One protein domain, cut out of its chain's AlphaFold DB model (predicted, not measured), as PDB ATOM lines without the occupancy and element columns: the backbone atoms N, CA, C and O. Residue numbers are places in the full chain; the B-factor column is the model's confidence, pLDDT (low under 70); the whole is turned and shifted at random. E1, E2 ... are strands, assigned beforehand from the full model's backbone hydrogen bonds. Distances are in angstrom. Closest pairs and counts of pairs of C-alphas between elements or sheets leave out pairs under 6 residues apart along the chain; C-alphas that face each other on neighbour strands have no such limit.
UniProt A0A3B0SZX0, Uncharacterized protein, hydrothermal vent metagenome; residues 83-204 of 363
ATOM      1  N   LYS A  83     -15.771  37.229  11.922       91.44
ATOM      2  CA  LYS A  83     -16.053  37.554  10.517       91.44
ATOM      3  C   LYS A  83     -16.020  36.320   9.643       91.44
ATOM      4  O   LYS A  83     -15.110  35.505   9.755       91.44
ATOM      5  N   LEU A  84     -16.960  36.220   8.712       89.56
ATOM      6  CA  LEU A  84     -16.948  35.179   7.691       89.56
ATOM      7  C   LEU A  84     -15.714  35.321   6.776       89.56
ATOM      8  O   LEU A  84     -15.503  36.370   6.162       89.56
ATOM      9  N   ASP A  85     -14.920  34.256   6.644       84.56
ATOM     10  CA  ASP A  85     -13.767  34.200   5.739       84.56
ATOM     11  C   ASP A  85     -14.248  33.963   4.302       84.56
ATOM     12  O   ASP A  85     -14.407  32.836   3.818       84.56
ATOM     13  N   THR A  86     -14.561  35.062   3.620       78.69
ATOM     14  CA  THR A  86     -15.022  35.058   2.235       78.69
ATOM     15  C   THR A  86     -14.378  36.180   1.431       78.69
ATOM     16  O   THR A  86     -14.161  37.296   1.902       78.69
ATOM     17  N   LYS A  87     -14.120  35.896   0.152       67.88
ATOM     18  CA  LYS A  87     -13.677  36.904  -0.822       67.88
ATOM     19  C   LYS A  87     -14.831  37.762  -1.348       67.88
ATOM     20  O   LYS A  87     -14.585  38.777  -1.992       67.88
ATOM     21  N   GLN A  88     -16.080  37.353  -1.113       62.66
ATOM     22  CA  GLN A  88     -17.267  38.098  -1.524       62.66
ATOM     23  C   GLN A  88     -17.663  39.069  -0.407       62.66
ATOM     24  O   GLN A  88     -18.176  38.644   0.620       62.66
ATOM     25  N   LYS A  89     -17.412  40.368  -0.604       51.78
ATOM     26  CA  LYS A  89     -17.896  41.435   0.286       51.78
ATOM     27  C   LYS A  89     -19.143  42.070  -0.335       51.78
ATOM     28  O   LYS A  89     -19.047  42.676  -1.399       51.78
ATOM     29  N   GLY A  90     -20.300  41.911   0.306       54.34
ATOM     30  CA  GLY A  90     -21.574  42.503  -0.113       54.34
ATOM     31  C   GLY A  90     -22.756  41.973   0.707       54.34
ATOM     32  O   GLY A  90     -22.625  40.977   1.408       54.34
ATOM     33  N   ASP A  91     -23.919  42.617   0.587       53.69
ATOM     34  CA  ASP A  91     -25.128  42.373   1.406       53.69
ATOM     35  C   ASP A  91     -25.773  40.975   1.203       53.69
ATOM     36  O   ASP A  91     -26.700  40.569   1.902       53.69
ATOM     37  N   LYS A  92     -25.272  40.194   0.233       62.53
ATOM     38  CA  LYS A  92     -25.692  38.813  -0.045       62.53
ATOM     39  C   LYS A  92     -24.493  37.909  -0.335       62.53
ATOM     40  O   LYS A  92     -24.263  37.521  -1.479       62.53
ATOM     41  N   THR A  93     -23.729  37.543   0.692       74.88
ATOM     42  CA  THR A  93     -22.756  36.446   0.567       74.88
ATOM     43  C   THR A  93     -23.508  35.132   0.372       74.88
ATOM     44  O   THR A  93     -24.219  34.700   1.277       74.88
ATOM     45  N   VAL A  94     -23.362  34.504  -0.802       82.00
ATOM     46  CA  VAL A  94     -24.038  33.240  -1.140       82.00
ATOM     47  C   VAL A  94     -23.028  32.098  -1.208       82.00
ATOM     48  O   VAL A  94     -22.184  32.039  -2.105       82.00
ATOM     49  N   ILE A  95     -23.152  31.145  -0.290       84.12
ATOM     50  CA  ILE A  95     -22.332  29.936  -0.215       84.12
ATOM     51  C   ILE A  95     -23.105  28.776  -0.843       84.12
ATOM     52  O   ILE A  95     -24.232  28.480  -0.463       84.12
ATOM     53  N   LYS A  96     -22.500  28.105  -1.826       84.25
ATOM     54  CA  LYS A  96     -23.113  26.951  -2.499       84.25
ATOM     55  C   LYS A  96     -22.699  25.650  -1.818       84.25
ATOM     56  O   LYS A  96     -21.497  25.396  -1.692       84.25
ATOM     57  N   ILE A  97     -23.680  24.830  -1.450       83.25
ATOM     58  CA  ILE A  97     -23.476  23.500  -0.855       83.25
ATOM     59  C   ILE A  97     -24.143  22.456  -1.761       83.25
ATOM     60  O   ILE A  97     -25.274  22.675  -2.193       83.25
ATOM     61  N   PRO A  98     -23.456  21.379  -2.174       75.62
ATOM     62  CA  PRO A  98     -24.065  20.324  -2.988       75.62
ATOM     63  C   PRO A  98     -25.028  19.474  -2.152       75.62
ATOM     64  O   PRO A  98     -24.690  19.131  -1.028       75.62
ATOM     65  N   LEU A  99     -26.182  19.092  -2.716       75.56
ATOM     66  CA  LEU A  99     -27.225  18.325  -2.009       75.56
ATOM     67  C   LEU A  99     -26.710  17.038  -1.329       75.56
ATOM     68  O   LEU A  99     -27.164  16.701  -0.250       75.56
ATOM     69  N   ASN A 100     -25.749  16.337  -1.937       71.56
ATOM     70  CA  ASN A 100     -25.163  15.092  -1.418       71.56
ATOM     71  C   ASN A 100     -23.720  15.264  -0.912       71.56
ATOM     72  O   ASN A 100     -22.912  14.338  -1.006       71.56
ATOM     73  N   GLY A 101     -23.341  16.463  -0.476       66.00
ATOM     74  CA  GLY A 101     -21.986  16.701  -0.001       66.00
ATOM     75  C   GLY A 101     -21.917  17.749   1.090       66.00
ATOM     76  O   GLY A 101     -22.904  18.375   1.457       66.00
ATOM     77  N   SER A 102     -20.711  17.946   1.598       69.94
ATOM     78  CA  SER A 102     -20.445  18.836   2.718       69.94
ATOM     79  C   SER A 102     -19.766  20.122   2.258       69.94
ATOM     80  O   SER A 102     -19.067  20.170   1.235       69.94
ATOM     81  N   LYS A 103     -19.942  21.198   3.026       76.38
ATOM     82  CA  LYS A 103     -19.145  22.415   2.858       76.38
ATOM     83  C   LYS A 103     -18.639  22.915   4.199       76.38
ATOM     84  O   LYS A 103     -19.414  23.169   5.112       76.38
ATOM     85  N   THR A 104     -17.329  23.123   4.282       76.81
ATOM     86  CA  THR A 104     -16.714  23.841   5.400       76.81
ATOM     87  C   THR A 104     -16.786  25.343   5.156       76.81
ATOM     88  O   THR A 104     -16.253  25.845   4.163       76.81
ATOM     89  N   ILE A 105     -17.419  26.046   6.085       82.38
ATOM     90  CA  ILE A 105     -17.460  27.499   6.197       82.38
ATOM     91  C   ILE A 105     -16.448  27.907   7.270       82.38
ATOM     92  O   ILE A 105     -16.343  27.255   8.309       82.38
ATOM     93  N   ARG A 106     -15.655  28.940   6.988       86.38
ATOM     94  CA  ARG A 106     -14.589  29.421   7.871       86.38
ATOM     95  C   ARG A 106     -14.940  30.798   8.400       86.38
ATOM     96  O   ARG A 106     -15.450  31.627   7.649       86.38
ATOM     97  N   PHE A 107     -14.640  31.033   9.665       89.06
ATOM     98  CA  PHE A 107     -14.778  32.328  10.307       89.06
ATOM     99  C   PHE A 107     -13.458  32.693  10.966       89.06
ATOM    100  O   PHE A 107     -12.818  31.838  11.573       89.06
ATOM    101  N   ASN A 108     -13.083  33.958  10.860       91.50
ATOM    102  CA  ASN A 108     -11.890  34.505  11.478       91.50
ATOM    103  C   ASN A 108     -12.283  35.266  12.741       91.50
ATOM    104  O   ASN A 108     -13.252  36.032  12.746       91.50
ATOM    105  N   SER A 109     -11.502  35.064  13.789       91.25
ATOM    106  CA  SER A 109     -11.586  35.725  15.081       91.25
ATOM    107  C   SER A 109     -10.185  35.779  15.703       91.25
ATOM    108  O   SER A 109      -9.249  35.168  15.199       91.25
ATOM    109  N   ASP A 110     -10.022  36.528  16.784       91.00
ATOM    110  CA  ASP A 110      -8.784  36.654  17.559       91.00
ATOM    111  C   ASP A 110      -8.787  35.796  18.829       91.00
ATOM    112  O   ASP A 110      -8.014  36.051  19.740       91.00
ATOM    113  N   ILE A 111      -9.649  34.786  18.915       89.50
ATOM    114  CA  ILE A 111      -9.762  33.898  20.081       89.50
ATOM    115  C   ILE A 111      -8.720  32.782  20.089       89.50
ATOM    116  O   ILE A 111      -8.324  32.269  19.041       89.50
ATOM    117  N   GLU A 112      -8.321  32.362  21.285       85.00
ATOM    118  CA  GLU A 112      -7.464  31.191  21.466       85.00
ATOM    119  C   GLU A 112      -8.125  29.876  21.018       85.00
ATOM    120  O   GLU A 112      -9.349  29.752  20.912       85.00
ATOM    121  N   ASN A 113      -7.295  28.857  20.802       79.50
ATOM    122  CA  ASN A 113      -7.721  27.592  20.205       79.50
ATOM    123  C   ASN A 113      -8.723  26.800  21.058       79.50
ATOM    124  O   ASN A 113      -9.517  26.023  20.535       79.50
ATOM    125  N   GLN A 114      -8.709  27.008  22.371       76.75
ATOM    126  CA  GLN A 114      -9.534  26.275  23.333       76.75
ATOM    127  C   GLN A 114     -10.816  27.012  23.700       76.75
ATOM    128  O   GLN A 114     -11.495  26.600  24.631       76.75
ATOM    129  N   TYR A 115     -11.173  28.089  22.992       83.88
ATOM    130  CA  TYR A 115     -12.288  28.965  23.362       83.88
ATOM    131  C   TYR A 115     -13.590  28.225  23.723       83.88
ATOM    132  O   TYR A 115     -14.262  28.610  24.675       83.88
ATOM    133  N   PHE A 116     -13.933  27.150  23.001       80.44
ATOM    134  CA  PHE A 116     -15.140  26.343  23.251       80.44
ATOM    135  C   PHE A 116     -14.952  25.224  24.285       80.44
ATOM    136  O   PHE A 116     -15.930  24.678  24.793       80.44
ATOM    137  N   ASP A 117     -13.703  24.896  24.602       74.25
ATOM    138  CA  ASP A 117     -13.307  23.711  25.363       74.25
ATOM    139  C   ASP A 117     -12.798  24.070  26.772       74.25
ATOM    140  O   ASP A 117     -12.269  23.218  27.488       74.25
ATOM    141  N   ARG A 118     -12.940  25.338  27.182       77.56
ATOM    142  CA  ARG A 118     -12.483  25.813  28.490       77.56
ATOM    143  C   ARG A 118     -13.271  25.193  29.634       77.56
ATOM    144  O   ARG A 118     -14.492  25.056  29.582       77.56
ATOM    145  N   VAL A 119     -12.559  24.947  30.730       70.06
ATOM    146  CA  VAL A 119     -13.162  24.536  32.005       70.06
ATOM    147  C   VAL A 119     -13.919  25.698  32.657       70.06
ATOM    148  O   VAL A 119     -14.995  25.500  33.223       70.06
ATOM    149  N   GLU A 120     -13.375  26.915  32.564       69.81
ATOM    150  CA  GLU A 120     -13.985  28.137  33.085       69.81
ATOM    151  C   GLU A 120     -14.345  29.084  31.935       69.81
ATOM    152  O   GLU A 120     -13.512  29.389  31.085       69.81
ATOM    153  N   GLU A 121     -15.599  29.544  31.915       79.00
ATOM    154  CA  GLU A 121     -16.141  30.452  30.891       79.00
ATOM    155  C   GLU A 121     -15.952  29.952  29.441       79.00
ATOM    156  O   GLU A 121     -15.366  30.663  28.612       79.00
ATOM    157  N   PRO A 122     -16.446  28.741  29.103       80.94
ATOM    158  CA  PRO A 122     -16.429  28.276  27.725       80.94
ATOM    159  C   PRO A 122     -17.256  29.218  26.853       80.94
ATOM    160  O   PRO A 122     -18.406  29.551  27.159       80.94
ATOM    161  N   GLY A 123     -16.656  29.640  25.748       82.38
ATOM    162  CA  GLY A 123     -17.373  30.298  24.676       82.38
ATOM    163  C   GLY A 123     -18.364  29.346  24.021       82.38
ATOM    164  O   GLY A 123     -18.205  28.126  24.048       82.38
ATOM    165  N   ASP A 124     -19.385  29.904  23.385       83.94
ATOM    166  CA  ASP A 124     -20.381  29.135  22.650       83.94
ATOM    167  C   ASP A 124     -20.613  29.757  21.271       83.94
ATOM    168  O   ASP A 124     -20.442  30.957  21.049       83.94
ATOM    169  N   MET A 125     -21.003  28.916  20.324       84.50
ATOM    170  CA  MET A 125     -21.305  29.312  18.959       84.50
ATOM    171  C   MET A 125     -22.663  28.749  18.569       84.50
ATOM    172  O   MET A 125     -22.812  27.535  18.415       84.50
ATOM    173  N   LYS A 126     -23.642  29.633  18.384       83.94
ATOM    174  CA  LYS A 126     -25.023  29.280  18.052       83.94
ATOM    175  C   LYS A 126     -25.291  29.524  16.579       83.94
ATOM    176  O   LYS A 126     -24.844  30.514  16.008       83.94
ATOM    177  N   ILE A 127     -26.027  28.613  15.956       83.69
ATOM    178  CA  ILE A 127     -26.350  28.671  14.531       83.69
ATOM    179  C   ILE A 127     -27.863  28.575  14.412       83.69
ATOM    180  O   ILE A 127     -28.468  27.666  14.968       83.69
ATOM    181  N   ALA A 128     -28.470  29.527  13.710       78.94
ATOM    182  CA  ALA A 128     -29.914  29.624  13.563       78.94
ATOM    183  C   ALA A 128     -30.307  29.850  12.101       78.94
ATOM    184  O   ALA A 128     -29.650  30.594  11.363       78.94
ATOM    185  N   VAL A 129     -31.423  29.246  11.692       79.06
ATOM    186  CA  VAL A 129     -32.062  29.538  10.404       79.06
ATOM    187  C   VAL A 129     -32.973  30.737  10.587       79.06
ATOM    188  O   VAL A 129     -33.876  30.738  11.414       79.06
ATOM    189  N   MET A 130     -32.728  31.782   9.805       68.00
ATOM    190  CA  MET A 130     -33.570  32.973   9.809       68.00
ATOM    191  C   MET A 130     -34.729  32.860   8.820       68.00
ATOM    192  O   MET A 130     -35.801  33.416   9.053       68.00
ATOM    193  N   THR A 131     -34.512  32.232   7.663       66.00
ATOM    194  CA  THR A 131     -35.530  32.079   6.612       66.00
ATOM    195  C   THR A 131     -35.145  30.933   5.680       66.00
ATOM    196  O   THR A 131     -33.998  30.871   5.241       66.00
ATOM    197  N   HIS A 132     -36.109  30.079   5.336       66.88
ATOM    198  CA  HIS A 132     -36.015  29.084   4.264       66.88
ATOM    199  C   HIS A 132     -36.931  29.511   3.110       66.88
ATOM    200  O   HIS A 132     -38.061  29.942   3.338       66.88
ATOM    201  N   THR A 133     -36.416  29.496   1.881       67.19
ATOM    202  CA  THR A 133     -37.185  29.778   0.660       67.19
ATOM    203  C   THR A 133     -37.114  28.545  -0.246       67.19
ATOM    204  O   THR A 133     -36.062  28.325  -0.859       67.19
ATOM    205  N   PRO A 134     -38.189  27.729  -0.304       60.00
ATOM    206  CA  PRO A 134     -38.270  26.573  -1.193       60.00
ATOM    207  C   PRO A 134     -38.199  26.990  -2.664       60.00
ATOM    208  O   PRO A 134     -38.668  28.066  -3.035       60.00
ATOM    209  N   ASN A 135     -37.640  26.133  -3.516       56.12
ATOM    210  CA  ASN A 135     -37.650  26.338  -4.964       56.12
ATOM    211  C   ASN A 135     -39.063  26.142  -5.568       56.12
ATOM    212  O   ASN A 135     -39.754  25.176  -5.250       56.12
ATOM    213  N   ASP A 136     -39.468  27.019  -6.494       49.28
ATOM    214  CA  ASP A 136     -40.782  27.026  -7.161       49.28
ATOM    215  C   ASP A 136     -40.947  25.871  -8.170       49.28
ATOM    216  O   ASP A 136     -40.960  26.058  -9.392       49.28
ATOM    217  N   LYS A 137     -41.103  24.637  -7.681       43.59
ATOM    218  CA  LYS A 137     -41.604  23.520  -8.493       43.59
ATOM    219  C   LYS A 137     -42.864  22.918  -7.879       43.59
ATOM    220  O   LYS A 137     -42.805  22.094  -6.981       43.59
ATOM    221  N   THR A 138     -43.998  23.326  -8.457       45.25
ATOM    222  CA  THR A 138     -45.339  22.715  -8.377       45.25
ATOM    223  C   THR A 138     -45.851  22.358  -6.977       45.25
ATOM    224  O   THR A 138     -45.732  21.217  -6.541       45.25
ATOM    225  N   GLY A 139     -46.577  23.308  -6.374       41.72
ATOM    226  CA  GLY A 139     -47.689  23.024  -5.459       41.72
ATOM    227  C   GLY A 139     -47.463  23.368  -3.986       41.72
ATOM    228  O   GLY A 139     -47.314  22.464  -3.173       41.72
ATOM    229  N   GLY A 140     -47.555  24.654  -3.625       42.53
ATOM    230  CA  GLY A 140     -47.778  25.069  -2.234       42.53
ATOM    231  C   GLY A 140     -47.451  26.538  -1.944       42.53
ATOM    232  O   GLY A 140     -46.302  26.862  -1.693       42.53
ATOM    233  N   ASP A 141     -48.465  27.407  -1.859       47.88
ATOM    234  CA  ASP A 141     -48.354  28.835  -1.464       47.88
ATOM    235  C   ASP A 141     -48.077  29.056   0.043       47.88
ATOM    236  O   ASP A 141     -48.306  30.135   0.597       47.88
ATOM    237  N   LYS A 142     -47.613  28.031   0.764       46.25
ATOM    238  CA  LYS A 142     -47.334  28.145   2.200       46.25
ATOM    239  C   LYS A 142     -45.856  28.421   2.418       46.25
ATOM    240  O   LYS A 142     -45.006  27.587   2.133       46.25
ATOM    241  N   LYS A 143     -45.573  29.589   2.997       48.41
ATOM    242  CA  LYS A 143     -44.262  29.947   3.545       48.41
ATOM    243  C   LYS A 143     -43.863  28.879   4.571       48.41
ATOM    244  O   LYS A 143     -44.470  28.810   5.638       48.41
ATOM    245  N   GLY A 144     -42.908  28.018   4.225       47.88
ATOM    246  CA  GLY A 144     -42.423  26.962   5.111       47.88
ATOM    247  C   GLY A 144     -41.831  27.571   6.379       47.88
ATOM    248  O   GLY A 144     -40.858  28.320   6.320       47.88
ATOM    249  N   THR A 145     -42.438  27.300   7.530       47.78
ATOM    250  CA  THR A 145     -41.874  27.639   8.840       47.78
ATOM    251  C   THR A 145     -40.917  26.535   9.246       47.78
ATOM    252  O   THR A 145     -41.300  25.625   9.976       47.78
ATOM    253  N   VAL A 146     -39.689  26.595   8.738       52.06
ATOM    254  CA  VAL A 146     -38.603  25.791   9.295       52.06
ATOM    255  C   VAL A 146     -38.016  26.582  10.456       52.06
ATOM    256  O   VAL A 146     -37.462  27.664  10.250       52.06
ATOM    257  N   ASN A 147     -38.252  26.102  11.676       52.88
ATOM    258  CA  ASN A 147     -37.892  26.818  12.900       52.88
ATOM    259  C   ASN A 147     -36.521  26.390  13.448       52.88
ATOM    260  O   ASN A 147     -35.931  27.152  14.212       52.88
ATOM    261  N   ASP A 148     -36.005  25.219  13.054       63.28
ATOM    262  CA  ASP A 148     -34.755  24.659  13.571       63.28
ATOM    263  C   ASP A 148     -33.717  24.451  12.449       63.28
ATOM    264  O   ASP A 148     -34.041  24.122  11.309       63.28
ATOM    265  N   ILE A 149     -32.439  24.690  12.754       72.56
ATOM    266  CA  ILE A 149     -31.324  24.479  11.817       72.56
ATOM    267  C   ILE A 149     -31.132  22.998  11.493       72.56
ATOM    268  O   ILE A 149     -30.730  22.674  10.375       72.56
ATOM    269  N   SER A 150     -31.438  22.128  12.456       67.38
ATOM    270  CA  SER A 150     -31.249  20.679  12.359       67.38
ATOM    271  C   SER A 150     -32.145  20.011  11.313       67.38
ATOM    272  O   SER A 150     -31.737  19.004  10.739       67.38
ATOM    273  N   ASP A 151     -33.287  20.621  10.993       68.31
ATOM    274  CA  ASP A 151     -34.199  20.164   9.937       68.31
ATOM    275  C   ASP A 151     -33.555  20.302   8.541       68.31
ATOM    276  O   ASP A 151     -33.775  19.490   7.647       68.31
ATOM    277  N   ILE A 152     -32.692  21.308   8.351       71.38
ATOM    278  CA  ILE A 152     -32.124  21.698   7.045       71.38
ATOM    279  C   ILE A 152     -30.668  21.246   6.898       71.38
ATOM    280  O   ILE A 152     -30.225  20.866   5.809       71.38
ATOM    281  N   PHE A 153     -29.895  21.327   7.983       73.81
ATOM    282  CA  PHE A 153     -28.479  20.997   7.985       73.81
ATOM    283  C   PHE A 153     -28.083  20.183   9.217       73.81
ATOM    284  O   PHE A 153     -28.331  20.580  10.352       73.81
ATOM    285  N   SER A 154     -27.312  19.120   8.991       67.75
ATOM    286  CA  SER A 154     -26.426  18.576  10.019       67.75
ATOM    287  C   SER A 154     -25.172  19.452  10.091       67.75
ATOM    288  O   SER A 154     -24.461  19.635   9.093       67.75
ATOM    289  N   VAL A 155     -24.927  20.044  11.263       71.00
ATOM    290  CA  VAL A 155     -23.883  21.053  11.466       71.00
ATOM    291  C   VAL A 155     -22.857  20.570  12.483       71.00
ATOM    292  O   VAL A 155     -23.200  20.258  13.616       71.00
ATOM    293  N   ASN A 156     -21.584  20.574  12.091       60.91
ATOM    294  CA  ASN A 156     -20.463  20.232  12.965       60.91
ATOM    295  C   ASN A 156     -19.499  21.413  13.085       60.91
ATOM    296  O   ASN A 156     -18.913  21.849  12.092       60.91
ATOM    297  N   ARG A 157     -19.309  21.925  14.302       68.25
ATOM    298  CA  ARG A 157     -18.336  22.984  14.607       68.25
ATOM    299  C   ARG A 157     -17.012  22.384  15.076       68.25
ATOM    300  O   ARG A 157     -17.000  21.357  15.744       68.25
ATOM    301  N   LYS A 158     -15.905  23.034  14.728       64.56
ATOM    302  CA  LYS A 158     -14.573  22.732  15.262       64.56
ATOM    303  C   LYS A 158     -14.077  23.906  16.093       64.56
ATOM    304  O   LYS A 158     -14.342  25.055  15.731       64.56
ATOM    305  N   SER A 159     -13.331  23.596  17.151       68.25
ATOM    306  CA  SER A 159     -12.637  24.588  17.966       68.25
ATOM    307  C   SER A 159     -11.724  25.467  17.111       68.25
ATOM    308  O   SER A 159     -11.267  25.023  16.045       68.25
ATOM    309  N   PRO A 160     -11.516  26.732  17.516       76.50
ATOM    310  CA  PRO A 160     -10.638  27.628  16.786       76.50
ATOM    311  C   PRO A 160      -9.242  27.017  16.640       76.50
ATOM    312  O   PRO A 160      -8.747  26.331  17.529       76.50
ATOM    313  N   ASN A 161      -8.595  27.266  15.509       77.75
ATOM    314  CA  ASN A 161      -7.169  27.014  15.354       77.75
ATOM    315  C   ASN A 161      -6.543  28.238  14.693       77.75
ATOM    316  O   ASN A 161      -6.962  28.604  13.591       77.75
ATOM    317  N   GLU A 162      -5.615  28.889  15.393       81.00
ATOM    318  CA  GLU A 162      -4.962  30.130  14.963       81.00
ATOM    319  C   GLU A 162      -6.001  31.183  14.534       81.00
ATOM    320  O   GLU A 162      -5.952  31.755  13.444       81.00
ATOM    321  N   GLY A 163      -7.043  31.351  15.358       79.75
ATOM    322  CA  GLY A 163      -8.117  32.320  15.123       79.75
ATOM    323  C   GLY A 163      -9.136  31.910  14.058       79.75
ATOM    324  O   GLY A 163     -10.097  32.635  13.804       79.75
ATOM    325  N   THR A 164      -8.982  30.738  13.439       83.69
ATOM    326  CA  THR A 164      -9.921  30.235  12.430       83.69
ATOM    327  C   THR A 164     -10.892  29.222  13.034       83.69
ATOM    328  O   THR A 164     -10.503  28.108  13.382       83.69
ATOM    329  N   ILE A 165     -12.182  29.555  13.066       80.75
ATOM    330  CA  ILE A 165     -13.274  28.628  13.400       80.75
ATOM    331  C   ILE A 165     -13.790  27.968  12.118       80.75
ATOM    332  O   ILE A 165     -14.054  28.641  11.117       80.75
ATOM    333  N   LYS A 166     -13.974  26.643  12.132       80.31
ATOM    334  CA  LYS A 166     -14.510  25.877  10.993       80.31
ATOM    335  C   LYS A 166     -15.864  25.277  11.350       80.31
ATOM    336  O   LYS A 166     -15.979  24.559  12.336       80.31
ATOM    337  N   VAL A 167     -16.857  25.501  10.497       76.50
ATOM    338  CA  VAL A 167     -18.188  24.899  10.616       76.50
ATOM    339  C   VAL A 167     -18.498  24.116   9.351       76.50
ATOM    340  O   VAL A 167     -18.439  24.651   8.246       76.50
ATOM    341  N   VAL A 168     -18.800  22.834   9.497       72.31
ATOM    342  CA  VAL A 168     -19.183  21.942   8.403       72.31
ATOM    343  C   VAL A 168     -20.700  21.882   8.339       72.31
ATOM    344  O   VAL A 168     -21.340  21.519   9.319       72.31
ATOM    345  N   PHE A 169     -21.252  22.226   7.180       74.31
ATOM    346  CA  PHE A 169     -22.677  22.122   6.881       74.31
ATOM    347  C   PHE A 169     -22.910  20.960   5.916       74.31
ATOM    348  O   PHE A 169     -22.304  20.920   4.837       74.31
ATOM    349  N   ASN A 170     -23.804  20.053   6.302       75.25
ATOM    350  CA  ASN A 170     -24.271  18.926   5.502       75.25
ATOM    351  C   ASN A 170     -25.783  19.074   5.281       75.25
ATOM    352  O   ASN A 170     -26.509  19.099   6.273       75.25
ATOM    353  N   PRO A 171     -26.271  19.206   4.037       78.38
ATOM    354  CA  PRO A 171     -27.705  19.221   3.754       78.38
ATOM    355  C   PRO A 171     -28.387  17.935   4.235       78.38
ATOM    356  O   PRO A 171     -27.809  16.856   4.106       78.38
ATOM    357  N   THR A 172     -29.592  18.053   4.787       77.38
ATOM    358  CA  THR A 172     -30.467  16.914   5.110       77.38
ATOM    359  C   THR A 172     -31.291  16.492   3.888       77.38
ATOM    360  O   THR A 172     -31.268  17.147   2.843       77.38
ATOM    361  N   ASP A 173     -32.064  15.414   4.020       74.56
ATOM    362  CA  ASP A 173     -32.976  14.948   2.968       74.56
ATOM    363  C   ASP A 173     -34.198  15.872   2.761       74.56
ATOM    364  O   ASP A 173     -34.949  15.699   1.800       74.56
ATOM    365  N   GLU A 174     -34.403  16.864   3.637       74.62
ATOM    366  CA  GLU A 174     -35.550  17.781   3.578       74.62
ATOM    367  C   GLU A 174     -35.365  18.937   2.585       74.62
ATOM    368  O   GLU A 174     -36.342  19.572   2.182       74.62
ATOM    369  N   VAL A 175     -34.128  19.217   2.162       81.31
ATOM    370  CA  VAL A 175     -33.830  20.330   1.252       81.31
ATOM    371  C   VAL A 175     -33.708  19.888  -0.199       81.31
ATOM    372  O   VAL A 175     -33.255  18.791  -0.518       81.31
ATOM    373  N   GLN A 176     -34.066  20.778  -1.122       82.62
ATOM    374  CA  GLN A 176     -34.022  20.508  -2.557       82.62
ATOM    375  C   GLN A 176     -33.007  21.386  -3.287       82.62
ATOM    376  O   GLN A 176     -32.628  22.474  -2.856       82.62
ATOM    377  N   VAL A 177     -32.554  20.922  -4.459       84.88
ATOM    378  CA  VAL A 177     -31.670  21.721  -5.318       84.88
ATOM    379  C   VAL A 177     -32.367  23.022  -5.713       84.88
ATOM    380  O   VAL A 177     -33.407  23.015  -6.375       84.88
ATOM    381  N   GLY A 178     -31.717  24.137  -5.400       81.94
ATOM    382  CA  GLY A 178     -32.222  25.479  -5.657       81.94
ATOM    383  C   GLY A 178     -32.711  26.205  -4.412       81.94
ATOM    384  O   GLY A 178     -32.770  27.430  -4.483       81.94
ATOM    385  N   ASP A 179     -32.965  25.498  -3.306       82.94
ATOM    386  CA  ASP A 179     -33.388  26.110  -2.048       82.94
ATOM    387  C   ASP A 179     -32.356  27.123  -1.548       82.94
ATOM    388  O   ASP A 179     -31.135  26.909  -1.641       82.94
ATOM    389  N   GLU A 180     -32.861  28.233  -1.013       86.31
ATOM    390  CA  GLU A 180     -32.062  29.295  -0.412       86.31
ATOM    391  C   GLU A 180     -32.393  29.428   1.075       86.31
ATOM    392  O   GLU A 180     -33.547  29.589   1.475       86.31
ATOM    393  N   VAL A 181     -31.352  29.368   1.903       85.06
ATOM    394  CA  VAL A 181     -31.458  29.399   3.361       85.06
ATOM    395  C   VAL A 181     -30.633  30.553   3.893       85.06
ATOM    396  O   VAL A 181     -29.440  30.660   3.613       85.06
ATOM    397  N   ARG A 182     -31.257  31.422   4.682       85.88
ATOM    398  CA  ARG A 182     -30.558  32.492   5.392       85.88
ATOM    399  C   ARG A 182     -30.128  31.983   6.759       85.88
ATOM    400  O   ARG A 182     -30.978  31.672   7.592       85.88
ATOM    401  N   VAL A 183     -28.822  31.935   6.991       87.94
ATOM    402  CA  VAL A 183     -28.215  31.417   8.220       87.94
ATOM    403  C   VAL A 183     -27.628  32.578   9.018       87.94
ATOM    404  O   VAL A 183     -26.944  33.433   8.455       87.94
ATOM    405  N   ARG A 184     -27.904  32.603  10.325       87.25
ATOM    406  CA  ARG A 184     -27.236  33.458  11.310       87.25
ATOM    407  C   ARG A 184     -26.335  32.599  12.180       87.25
ATOM    408  O   ARG A 184     -26.738  31.525  12.621       87.25
ATOM    409  N   VAL A 185     -25.140  33.099  12.438       89.25
ATOM    410  CA  VAL A 185     -24.150  32.471  13.297       89.25
ATOM    411  C   VAL A 185     -23.724  33.476  14.353       89.25
ATOM    412  O   VAL A 185     -23.217  34.540  14.009       89.25
ATOM    413  N   ASP A 186     -23.920  33.124  15.616       89.88
ATOM    414  CA  ASP A 186     -23.656  33.969  16.773       89.88
ATOM    415  C   ASP A 186     -22.513  33.366  17.598       89.88
ATOM    416  O   ASP A 186     -22.631  32.246  18.096       89.88
ATOM    417  N   LEU A 187     -21.414  34.103  17.756       91.44
ATOM    418  CA  LEU A 187     -20.322  33.780  18.673       91.44
ATOM    419  C   LEU A 187     -20.537  34.541  19.987       91.44
ATOM    420  O   LEU A 187     -20.585  35.775  19.996       91.44
ATOM    421  N   THR A 188     -20.692  33.819  21.096       86.38
ATOM    422  CA  THR A 188     -20.921  34.418  22.416       86.38
ATOM    423  C   THR A 188     -19.608  34.861  23.052       86.38
ATOM    424  O   THR A 188     -18.569  34.244  22.833       86.38
ATOM    425  N   SER A 189     -19.660  35.936  23.837       86.38
ATOM    426  CA  SER A 189     -18.579  36.493  24.657       86.38
ATOM    427  C   SER A 189     -19.197  37.099  25.930       86.38
ATOM    428  O   SER A 189     -20.382  37.462  25.908       86.38
ATOM    429  N   PRO A 190     -18.477  37.229  27.058       81.56
ATOM    430  CA  PRO A 190     -19.010  37.901  28.239       81.56
ATOM    431  C   PRO A 190     -19.490  39.320  27.910       81.56
ATOM    432  O   PRO A 190     -18.717  40.187  27.513       81.56
ATOM    433  N   GLY A 191     -20.797  39.551  28.049       76.62
ATOM    434  CA  GLY A 191     -21.419  40.855  27.805       76.62
ATOM    435  C   GLY A 191     -21.607  41.249  26.334       76.62
ATOM    436  O   GLY A 191     -22.173  42.311  26.081       76.62
ATOM    437  N   GLN A 192     -21.199  40.421  25.363       86.06
ATOM    438  CA  GLN A 192     -21.335  40.731  23.935       86.06
ATOM    439  C   GLN A 192     -21.596  39.480  23.081       86.06
ATOM    440  O   GLN A 192     -21.081  38.399  23.344       86.06
ATOM    441  N   VAL A 193     -22.375  39.632  22.009       88.31
ATOM    442  CA  VAL A 193     -22.568  38.595  20.984       88.31
ATOM    443  C   VAL A 193     -22.122  39.153  19.638       88.31
ATOM    444  O   VAL A 193     -22.488  40.273  19.281       88.31
ATOM    445  N   PHE A 194     -21.333  38.379  18.896       90.94
ATOM    446  CA  PHE A 194     -20.930  38.718  17.536       90.94
ATOM    447  C   PHE A 194     -21.723  37.877  16.537       90.94
ATOM    448  O   PHE A 194     -21.659  36.653  16.587       90.94
ATOM    449  N   SER A 195     -22.440  38.528  15.623       90.06
ATOM    450  CA  SER A 195     -23.330  37.859  14.670       90.06
ATOM    451  C   SER A 195     -22.849  38.013  13.233       90.06
ATOM    452  O   SER A 195     -22.577  39.122  12.780       90.06
ATOM    453  N   GLU A 196     -22.852  36.913  12.491       90.12
ATOM    454  CA  GLU A 196     -22.607  36.868  11.050       90.12
ATOM    455  C   GLU A 196     -23.805  36.238  10.335       90.12
ATOM    456  O   GLU A 196     -24.347  35.221  10.769       90.12
ATOM    457  N   ILE A 197     -24.246  36.852   9.235       89.19
ATOM    458  CA  ILE A 197     -25.420  36.406   8.475       89.19
ATOM    459  C   ILE A 197     -25.027  36.210   7.016       89.19
ATOM    460  O   ILE A 197     -24.509  37.119   6.371       89.19
ATOM    461  N   PHE A 198     -25.337  35.041   6.467       89.50
ATOM    462  CA  PHE A 198     -25.071  34.719   5.067       89.50
ATOM    463  C   PHE A 198     -26.161  33.822   4.480       89.50
ATOM    464  O   PHE A 198     -27.001  33.262   5.186       89.50
ATOM    465  N   TRP A 199     -26.156  33.709   3.156       88.44
ATOM    466  CA  TRP A 199     -27.076  32.865   2.409       88.44
ATOM    467  C   TRP A 199     -26.389  31.572   1.996       88.44
ATOM    468  O   TRP A 199     -25.250  31.571   1.525       88.44
ATOM    469  N   VAL A 200     -27.106  30.468   2.123       87.31
ATOM    470  CA  VAL A 200     -26.706  29.152   1.648       87.31
ATOM    471  C   VAL A 200     -27.642  28.753   0.522       87.31
ATOM    472  O   VAL A 200     -28.856  28.812   0.677       87.31
ATOM    473  N   LYS A 201     -27.080  28.349  -0.618       88.88
ATOM    474  CA  LYS A 201     -27.844  27.851  -1.760       88.88
ATOM    475  C   LYS A 201     -27.521  26.390  -2.023       88.88
ATOM    476  O   LYS A 201     -26.357  26.053  -2.275       88.88
ATOM    477  N   ILE A 202     -28.546  25.545  -2.036       87.38
ATOM    478  CA  ILE A 202     -28.386  24.129  -2.358       87.38
ATOM    479  C   ILE A 202     -28.154  23.980  -3.861       87.38
ATOM    480  O   ILE A 202     -28.908  24.466  -4.707       87.38
ATOM    481  N   SER A 203     -27.052  23.329  -4.207       85.38
ATOM    482  CA  SER A 203     -26.587  23.127  -5.574       85.38
ATOM    483  C   SER A 203     -26.691  21.661  -5.981       85.38
ATOM    484  O   SER A 203     -26.965  20.783  -5.162       85.38
ATOM    485  N   LYS A 204     -26.506  21.398  -7.279       83.50
ATOM    486  CA  LYS A 204     -26.606  20.048  -7.841       83.50
ATOM    487  C   LYS A 204     -25.683  19.073  -7.091       83.50
ATOM    488  O   LYS A 204     -24.583  19.480  -6.704       83.50
TER     489      LYS A 204
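AT A GLANCE: This is residues 83 to 204 of the 363 residues of an uncharacterized protein of hydrothermal vent metagenome (UniProt A0A3B0SZX0). Two strongly twisted sheets stand partly face to face as a loose sandwich, E1, E7, E6 and E3 on one side and E2, E5 and E4 on the other, with their long strands running roughly along the same axis. Two long links, residues 110 to 124 and 134 to 152, reach out at opposite ends and add to the length. The printed part has 122 residues with seven named strands, E1 to E7 along the chain, and no named helix; the class is all strand, with 60 residues, under half, in named elements. The four-strand sheet, in the order E1, E7, E6, E3, is mixed, and the three-strand sheet, in the order E2, E5, E4, is antiparallel. The whole is compact, with a radius of gyration of the C-alphas of 15.4 A, yet elongated, spanning 51 by 27 by 26 A.

HOW THE PARTS SIT: Residues 83 to 84 form a short antiparallel pairing with residues 107 to 108 of E2, residues 103 to 109. E1, residues 94 to 98, is an edge strand and parallel to E7, residues 192 to 203, with N 95 and O 199 2.8 A apart. The closest C-alphas of E1 and E2 are those of Ile 97 and Lys 103, 5.8 A apart. E2 is antiparallel to E5, residues 164 to 171, with N 105 and O 167 at 2.8 A. E3, residues 125 to 133, is the other edge strand of the larger sheet and antiparallel to E6, residues 180 to 189, with N 128 and O 184 at 2.9 A. E4, residues 153 to 161, forms a hairpin with E5, with N 156 and O 168 at 2.9 A. E3 and E4 are near each other, their closest C-alphas 8.2 A apart. E6 and E7 form a hairpin, with N 185 and O 196 at 2.8 A. E2 and E7 are apart.

IN THESE COORDINATES: C-alpha 94 of E1 is at (-24.038, 33.240, -1.140). E2 is 19.6 A long, E3 24.2 A, E4 23.3 A and E5 22.6 A. E6 is 29.4 A long, and E7, the longest strand, 34.8 A, ending with C-alpha 203 at (-26.587, 23.127, -5.574).

THE WHOLE: The C-alphas of Glu 120 and Thr 138 are the two farthest apart, at 52.3 A. The printed part has no cut. The links E2 to E3 and E3 to E4 are long. The mean pLDDT of the printed part is 75.4, and 35 residues are under 70, among them residues 87 to 92 and 130 to 148.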